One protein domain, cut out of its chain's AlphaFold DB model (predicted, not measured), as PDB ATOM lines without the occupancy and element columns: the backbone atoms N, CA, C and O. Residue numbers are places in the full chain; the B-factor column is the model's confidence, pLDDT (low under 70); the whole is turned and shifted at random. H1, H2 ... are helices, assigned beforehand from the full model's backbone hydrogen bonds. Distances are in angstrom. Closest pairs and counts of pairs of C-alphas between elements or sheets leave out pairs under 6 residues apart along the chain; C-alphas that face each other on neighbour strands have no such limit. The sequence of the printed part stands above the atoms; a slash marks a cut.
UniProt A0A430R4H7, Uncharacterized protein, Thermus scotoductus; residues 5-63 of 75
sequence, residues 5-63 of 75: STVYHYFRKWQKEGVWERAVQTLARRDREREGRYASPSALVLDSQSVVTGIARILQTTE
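AT A GLANCE: This is residues 5 to 63 of the 75 residues of an uncharacterized protein of Thermus scotoductus (UniProt A0A430R4H7). The longest helix, H2, meets H1 near their ends as an open L, and from H2's other end a long strand-free stretch, residues 35 to 54, leads away to a short helix, H3, apart from both. The printed part has 59 residues with three named helices, in the order H1, H2, H3, and no named strand: all helix. It is extended, with a radius of gyration of the C-alphas of 17.5 A, and flat, spanning 46 by 34 by 16 A.

IN THESE COORDINATES: H2, residues 19 to 34, is 22.5 A long, from C-alpha 19 at (107.346, 80.232, 198.329). H1, residues 5 to 16, is 16.3 A long and begins at (104.785, 71.039, 214.509). H3, residues 55 to 62, ends at (136.581, 56.430, 212.462).

HOW THE PARTS SIT: H2 and H1 are close but not clearly touching; their closest C-alphas, of Trp 20 and Trp 14, are 6.1 A apart. Their lines are only just about perpendicular, at 72 degrees. H3 is apart from H1 and H2. In H1 and H2 every O i to N i+4 pair is within hydrogen-bond range; in H3, 2 of 4.

THE WHOLE: The C-alphas of Gly 36 and Thr 62, the two farthest apart, are 45.9 A apart. The printed part has no cut. The link H2 to H3 is long, 20 residues. Residues 55 to 63 have pLDDT under 70.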
ATOM      1  N   SER A   5     105.821  71.376 215.491       95.50
ATOM      2  CA  SER A   5     104.785  71.039 214.509       95.50
ATOM      3  C   SER A   5     104.208  72.279 213.828       95.50
ATOM      4  O   SER A   5     103.909  72.236 212.636       95.50
ATOM      5  N   THR A   6     104.104  73.397 214.549       95.06
ATOM      6  CA  THR A   6     103.637  74.672 214.001       95.06
ATOM      7  C   THR A   6     104.635  75.202 212.979       95.06
ATOM      8  O   THR A   6     104.251  75.552 211.868       95.06
ATOM      9  N   VAL A   7     105.928  75.198 213.315       95.06
ATOM     10  CA  VAL A   7     106.994  75.642 212.401       95.06
ATOM     11  C   VAL A   7     107.039  74.754 211.156       95.06
ATOM     12  O   VAL A   7     107.043  75.253 210.029       95.06
ATOM     13  N   TYR A   8     107.006  73.433 211.348       95.44
ATOM     14  CA  TYR A   8     107.056  72.477 210.247       95.44
ATOM     15  C   TYR A   8     105.824  72.558 209.337       95.44
ATOM     16  O   TYR A   8     105.952  72.416 208.122       95.44
ATOM     17  N   HIS A   9     104.640  72.840 209.891       96.38
ATOM     18  CA  HIS A   9     103.419  73.028 209.112       96.38
ATOM     19  C   HIS A   9     103.569  74.158 208.085       96.38
ATOM     20  O   HIS A   9     103.337  73.939 206.892       96.38
ATOM     21  N   TYR A  10     104.005  75.344 208.522       95.69
ATOM     22  CA  TYR A  10     104.203  76.478 207.616       95.69
ATOM     23  C   TYR A  10     105.323  76.223 206.615       95.69
ATOM     24  O   TYR A  10     105.136  76.483 205.430       95.69
ATOM     25  N   PHE A  11     106.438  75.636 207.057       94.25
ATOM     26  CA  PHE A  11     107.523  75.251 206.157       94.25
ATOM     27  C   PHE A  11     107.024  74.332 205.033       94.25
ATOM     28  O   PHE A  11     107.224  74.620 203.855       94.25
ATOM     29  N   ARG A  12     106.294  73.262 205.375       96.19
ATOM     30  CA  ARG A  12     105.746  72.325 204.384       96.19
ATOM     31  C   ARG A  12     104.715  72.969 203.470       96.19
ATOM     32  O   ARG A  12     104.658  72.604 202.298       96.19
ATOM     33  N   LYS A  13     103.904  73.894 203.984       97.44
ATOM     34  CA  LYS A  13     102.956  74.665 203.174       97.44
ATOM     35  C   LYS A  13     103.697  75.524 202.147       97.44
ATOM     36  O   LYS A  13     103.436  75.403 200.957       97.44
ATOM     37  N   TRP A  14     104.677  76.304 202.586       97.12
ATOM     38  CA  TRP A  14     105.485  77.164 201.720       97.12
ATOM     39  C   TRP A  14     106.278  76.401 200.670       97.12
ATOM     40  O   TRP A  14     106.364  76.855 199.532       97.12
ATOM     41  N   GLN A  15     106.809  75.235 201.032       96.25
ATOM     42  CA  GLN A  15     107.509  74.367 200.095       96.25
ATOM     43  C   GLN A  15     106.567  73.860 198.988       96.25
ATOM     44  O   GLN A  15     106.933  73.847 197.820       96.25
ATOM     45  N   LYS A  16     105.319  73.498 199.327       96.94
ATOM     46  CA  LYS A  16     104.305  73.112 198.327       96.94
ATOM     47  C   LYS A  16     103.863  74.282 197.446       96.94
ATOM     48  O   LYS A  16     103.572  74.087 196.274       96.94
ATOM     49  N   GLU A  17     103.796  75.483 198.009       98.06
ATOM     50  CA  GLU A  17     103.375  76.706 197.313       98.06
ATOM     51  C   GLU A  17     104.512  77.382 196.519       98.06
ATOM     52  O   GLU A  17     104.332  78.482 195.984       98.06
ATOM     53  N   GLY A  18     105.708  76.789 196.473       97.44
ATOM     54  CA  GLY A  18     106.857  77.369 195.776       97.44
ATOM     55  C   GLY A  18     107.356  78.684 196.394       97.44
ATOM     56  O   GLY A  18     107.950  79.525 195.714       97.44
ATOM     57  N   VAL A  19     106.995  78.972 197.649       97.56
ATOM     58  CA  VAL A  19     107.346  80.232 198.329       97.56
ATOM     59  C   VAL A  19     108.842  80.270 198.609       97.56
ATOM     60  O   VAL A  19     109.475  81.311 198.431       97.56
ATOM     61  N   TRP A  20     109.405  79.132 199.010       94.06
ATOM     62  CA  TRP A  20     110.822  79.013 199.322       94.06
ATOM     63  C   TRP A  20     111.692  79.309 198.096       94.06
ATOM     64  O   TRP A  20     112.599  80.138 198.149       94.06
ATOM     65  N   GLU A  21     111.351  78.712 196.960       94.56
ATOM     66  CA  GLU A  21     112.032  78.872 195.679       94.56
ATOM     67  C   GLU A  21     111.990  80.332 195.221       94.56
ATOM     68  O   GLU A  21     113.021  80.906 194.867       94.56
ATOM     69  N   ARG A  22     110.816  80.972 195.298       96.62
ATOM     70  CA  ARG A  22     110.656  82.396 194.962       96.62
ATOM     71  C   ARG A  22     111.477  83.299 195.877       96.62
ATOM     72  O   ARG A  22     112.083  84.258 195.394       96.62
ATOM     73  N   ALA A  23     111.511  83.007 197.176       96.12
ATOM     74  CA  ALA A  23     112.293  83.775 198.139       96.12
ATOM     75  C   ALA A  23     113.792  83.692 197.821       96.12
ATOM     76  O   ALA A  23     114.441  84.728 197.669       96.12
ATOM     77  N   VAL A  24     114.321  82.480 197.627       94.56
ATOM     78  CA  VAL A  24     115.736  82.260 197.289       94.56
ATOM     79  C   VAL A  24     116.100  82.932 195.966       94.56
ATOM     80  O   VAL A  24     117.102  83.643 195.898       94.56
ATOM     81  N   GLN A  25     115.270  82.794 194.928       94.44
ATOM     82  CA  GLN A  25     115.504  83.454 193.638       94.44
ATOM     83  C   GLN A  25     115.505  84.982 193.754       94.44
ATOM     84  O   GLN A  25     116.346  85.648 193.150       94.44
ATOM     85  N   THR A  26     114.584  85.548 194.535       96.44
ATOM     86  CA  THR A  26     114.502  87.001 194.748       96.44
ATOM     87  C   THR A  26     115.744  87.520 195.462       96.44
ATOM     88  O   THR A  26     116.312  88.531 195.051       96.44
ATOM     89  N   LEU A  27     116.185  86.819 196.508       96.31
ATOM     90  CA  LEU A  27     117.396  87.173 197.241       96.31
ATOM     91  C   LEU A  27     118.629  87.077 196.341       96.31
ATOM     92  O   LEU A  27     119.392  88.033 196.279       96.31
ATOM     93  N   ALA A  28     118.773  85.992 195.576       95.00
ATOM     94  CA  ALA A  28     119.891  85.812 194.654       95.00
ATOM     95  C   ALA A  28     119.961  86.915 193.583       95.00
ATOM     96  O   ALA A  28     121.044  87.416 193.292       95.00
ATOM     97  N   ARG A  29     118.822  87.336 193.015       95.69
ATOM     98  CA  ARG A  29     118.780  88.445 192.040       95.69
ATOM     99  C   ARG A  29     119.256  89.757 192.654       95.69
ATOM    100  O   ARG A  29     120.150  90.389 192.100       95.69
ATOM    101  N   ARG A  30     118.717  90.112 193.826       97.06
ATOM    102  CA  ARG A  30     119.116  91.322 194.567       97.06
ATOM    103  C   ARG A  30     120.596  91.309 194.928       97.06
ATOM    104  O   ARG A  30     121.250  92.345 194.916       97.06
ATOM    105  N   ASP A  31     121.113  90.136 195.269       96.69
ATOM    106  CA  ASP A  31     122.515  89.936 195.609       96.69
ATOM    107  C   ASP A  31     123.439  90.221 194.426       96.69
ATOM    108  O   ASP A  31     124.369  91.018 194.532       96.69
ATOM    109  N   ARG A  32     123.108  89.657 193.261       95.88
ATOM    110  CA  ARG A  32     123.841  89.897 192.015       95.88
ATOM    111  C   ARG A  32     123.810  91.361 191.599       95.88
ATOM    112  O   ARG A  32     124.855  91.901 191.251       95.88
ATOM    113  N   GLU A  33     122.643  91.997 191.661       96.94
ATOM    114  CA  GLU A  33     122.490  93.416 191.329       96.94
ATOM    115  C   GLU A  33     123.318  94.308 192.260       96.94
ATOM    116  O   GLU A  33     123.980  95.233 191.794       96.94
ATOM    117  N   ARG A  34     123.353  93.996 193.564       96.88
ATOM    118  CA  ARG A  34     124.177  94.718 194.547       96.88
ATOM    119  C   ARG A  34     125.672  94.639 194.228       96.88
ATOM    120  O   ARG A  34     126.408  95.574 194.519       96.88
ATOM    121  N   GLU A  35     126.111  93.546 193.618       96.75
ATOM    122  CA  GLU A  35     127.488  93.346 193.158       96.75
ATOM    123  C   GLU A  35     127.741  93.875 191.733       96.75
ATOM    124  O   GLU A  35     128.800  93.621 191.160       96.75
ATOM    125  N   GLY A  36     126.779  94.579 191.124       96.38
ATOM    126  CA  GLY A  36     126.899  95.113 189.763       96.38
ATOM    127  C   GLY A  36     126.811  94.053 188.660       96.38
ATOM    128  O   GLY A  36     127.185  94.309 187.516       96.38
ATOM    129  N   ARG A  37     126.325  92.848 188.979       95.75
ATOM    130  CA  ARG A  37     126.128  91.748 188.024       95.75
ATOM    131  C   ARG A  37     124.689  91.743 187.503       95.75
ATOM    132  O   ARG A  37     123.766  92.186 188.179       95.75
ATOM    133  N   TYR A  38     124.472  91.167 186.315       93.94
ATOM    134  CA  TYR A  38     123.118  90.976 185.781       93.94
ATOM    135  C   TYR A  38     122.282  90.072 186.706       93.94
ATOM    136  O   TYR A  38     122.782  89.052 187.202       93.94
ATOM    137  N   ALA A  39     121.015  90.445 186.918       92.69
ATOM    138  CA  ALA A  39     120.102  89.790 187.854       92.69
ATOM    139  C   ALA A  39     119.890  88.306 187.531       92.69
ATOM    140  O   ALA A  39     119.874  87.460 188.427       92.69
ATOM    141  N   SER A  40     119.759  87.976 186.243       91.06
ATOM    142  CA  SER A  40     119.734  86.587 185.794       91.06
ATOM    143  C   SER A  40     121.166  86.087 185.579       91.06
ATOM    144  O   SER A  40     121.950  86.742 184.895       91.06
ATOM    145  N   PRO A  41     121.561  84.931 186.121       87.75
ATOM    146  CA  PRO A  41     122.838  84.337 185.758       87.75
ATOM    147  C   PRO A  41     122.802  83.825 184.306       87.75
ATOM    148  O   PRO A  41     121.748  83.437 183.805       87.75
ATOM    149  N   SER A  42     123.960  83.800 183.644       86.25
ATOM    150  CA  SER A  42     124.144  83.167 182.328       86.25
ATOM    151  C   SER A  42     124.463  81.669 182.420       86.25
ATOM    152  O   SER A  42     124.326  80.955 181.434       86.25
ATOM    153  N   ALA A  43     124.874  81.191 183.599       86.06
ATOM    154  CA  ALA A  43     125.190  79.796 183.883       86.06
ATOM    155  C   ALA A  43     124.743  79.418 185.305       86.06
ATOM    156  O   ALA A  43     124.795  80.245 186.218       86.06
ATOM    157  N   LEU A  44     124.322  78.165 185.491       83.50
ATOM    158  CA  LEU A  44     123.872  77.613 186.768       83.50
ATOM    159  C   LEU A  44     124.809  76.479 187.197       83.50
ATOM    160  O   LEU A  44     125.001  75.529 186.445       83.50
ATOM    161  N   VAL A  45     125.362  76.570 188.409       85.81
ATOM    162  CA  VAL A  45     126.097  75.469 189.045       85.81
ATOM    163  C   VAL A  45     125.119  74.706 189.927       85.81
ATOM    164  O   VAL A  45     124.572  75.267 190.875       85.81
ATOM    165  N   LEU A  46     124.880  73.443 189.588       85.81
ATOM    166  CA  LEU A  46     124.110  72.516 190.409       85.81
ATOM    167  C   LEU A  46     125.095  71.620 191.156       85.81
ATOM    168  O   LEU A  46     125.840  70.873 190.531       85.81
ATOM    169  N   ASP A  47     125.094  71.716 192.482       89.69
ATOM    170  CA  ASP A  47     125.834  70.819 193.369       89.69
ATOM    171  C   ASP A  47     124.848  70.044 194.250       89.69
ATOM    172  O   ASP A  47     123.782  70.555 194.611       89.69
ATOM    173  N   SER A  48     125.195  68.806 194.592       83.62
ATOM    174  CA  SER A  48     124.403  67.960 195.483       83.62
ATOM    175  C   SER A  48     125.259  67.542 196.664       83.62
ATOM    176  O   SER A  48     126.237  66.815 196.500       83.62
ATOM    177  N   GLN A  49     124.866  67.964 197.864       84.62
ATOM    178  CA  GLN A  49     125.562  67.598 199.092       84.62
ATOM    179  C   GLN A  49     124.703  66.634 199.899       84.62
ATOM    180  O   GLN A  49     123.531  66.891 200.170       84.62
ATOM    181  N   SER A  50     125.295  65.507 200.288       85.06
ATOM    182  CA  SER A  50     124.631  64.539 201.157       85.06
ATOM    183  C   SER A  50     124.808  64.944 202.617       85.06
ATOM    184  O   SER A  50     125.929  65.103 203.097       85.06
ATOM    185  N   VAL A  51     123.702  65.068 203.353       83.88
ATOM    186  CA  VAL A  51     123.749  65.246 204.808       83.88
ATOM    187  C   VAL A  51     123.748  63.874 205.462       83.88
ATOM    188  O   VAL A  51     122.737  63.173 205.481       83.88
ATOM    189  N   VAL A  52     124.890  63.492 206.023       81.69
ATOM    190  CA  VAL A  52     125.006  62.244 206.778       81.69
ATOM    191  C   VAL A  52     124.252  62.389 208.098       81.69
ATOM    192  O   VAL A  52     124.590  63.242 208.929       81.69
ATOM    193  N   THR A  53     123.233  61.551 208.280       82.69
ATOM    194  CA  THR A  53     122.392  61.480 209.482       82.69
ATOM    195  C   THR A  53     122.614  60.150 210.215       82.69
ATOM    196  O   THR A  53     122.963  59.141 209.605       82.69
ATOM    197  N   GLY A  54     122.448  60.140 211.541       77.81
ATOM    198  CA  GLY A  54     122.539  58.920 212.356       77.81
ATOM    199  C   GLY A  54     123.943  58.300 212.458       77.81
ATOM    200  O   GLY A  54     124.956  58.998 212.394       77.81
ATOM    201  N   ILE A  55     123.992  56.974 212.635       68.69
ATOM    202  CA  ILE A  55     125.212  56.178 212.898       68.69
ATOM    203  C   ILE A  55     126.275  56.362 211.805       68.69
ATOM    204  O   ILE A  55     127.468  56.360 212.103       68.69
ATOM    205  N   ALA A  56     125.862  56.620 210.562       65.12
ATOM    206  CA  ALA A  56     126.775  56.880 209.452       65.12
ATOM    207  C   ALA A  56     127.731  58.062 209.724       65.12
ATOM    208  O   ALA A  56     128.854  58.058 209.228       65.12
ATOM    209  N   ARG A  57     127.343  59.040 210.560       65.31
ATOM    210  CA  ARG A  57     128.241  60.133 210.973       65.31
ATOM    211  C   ARG A  57     129.365  59.644 211.888       65.31
ATOM    212  O   ARG A  57     130.485  60.117 211.754       65.31
ATOM    213  N   ILE A  58     129.067  58.711 212.794       63.50
ATOM    214  CA  ILE A  58     130.046  58.150 213.738       63.50
ATOM    215  C   ILE A  58     131.041  57.255 212.984       63.50
ATOM    216  O   ILE A  58     132.246  57.344 213.208       63.50
ATOM    217  N   LEU A  59     130.555  56.460 212.026       65.00
ATOM    218  CA  LEU A  59     131.394  55.548 211.241       65.00
ATOM    219  C   LEU A  59     132.332  56.276 210.259       65.00
ATOM    220  O   LEU A  59     133.460  55.845 210.047       65.00
ATOM    221  N   GLN A  60     131.930  57.427 209.712       61.72
ATOM    222  CA  GLN A  60     132.811  58.218 208.836       61.72
ATOM    223  C   GLN A  60     133.924  58.964 209.592       61.72
ATOM    224  O   GLN A  60     134.942  59.311 208.992       61.72
ATOM    225  N   THR A  61     133.768  59.207 210.901       55.00
ATOM    226  CA  THR A  61     134.838  59.797 211.729       55.00
ATOM    227  C   THR A  61     135.915  58.792 212.135       55.00
ATOM    228  O   THR A  61     137.028  59.207 212.444       55.00
ATOM    229  N   THR A  62     135.625  57.488 212.093       53.88
ATOM    230  CA  THR A  62     136.581  56.430 212.462       53.88
ATOM    231  C   THR A  62     137.499  55.989 211.319       53.88
ATOM    232  O   THR A  62     138.537  55.397 211.586       53.88
ATOM    233  N   GLU A  63     137.179  56.310 210.060       55.28
ATOM    234  CA  GLU A  63     137.973  55.877 208.892       55.28
ATOM    235  C   GLU A  63     138.941  56.944 208.346       55.28
ATOM    236  O   GLU A  63     139.769  56.655 207.484       55.28
TER     237      GLU A  63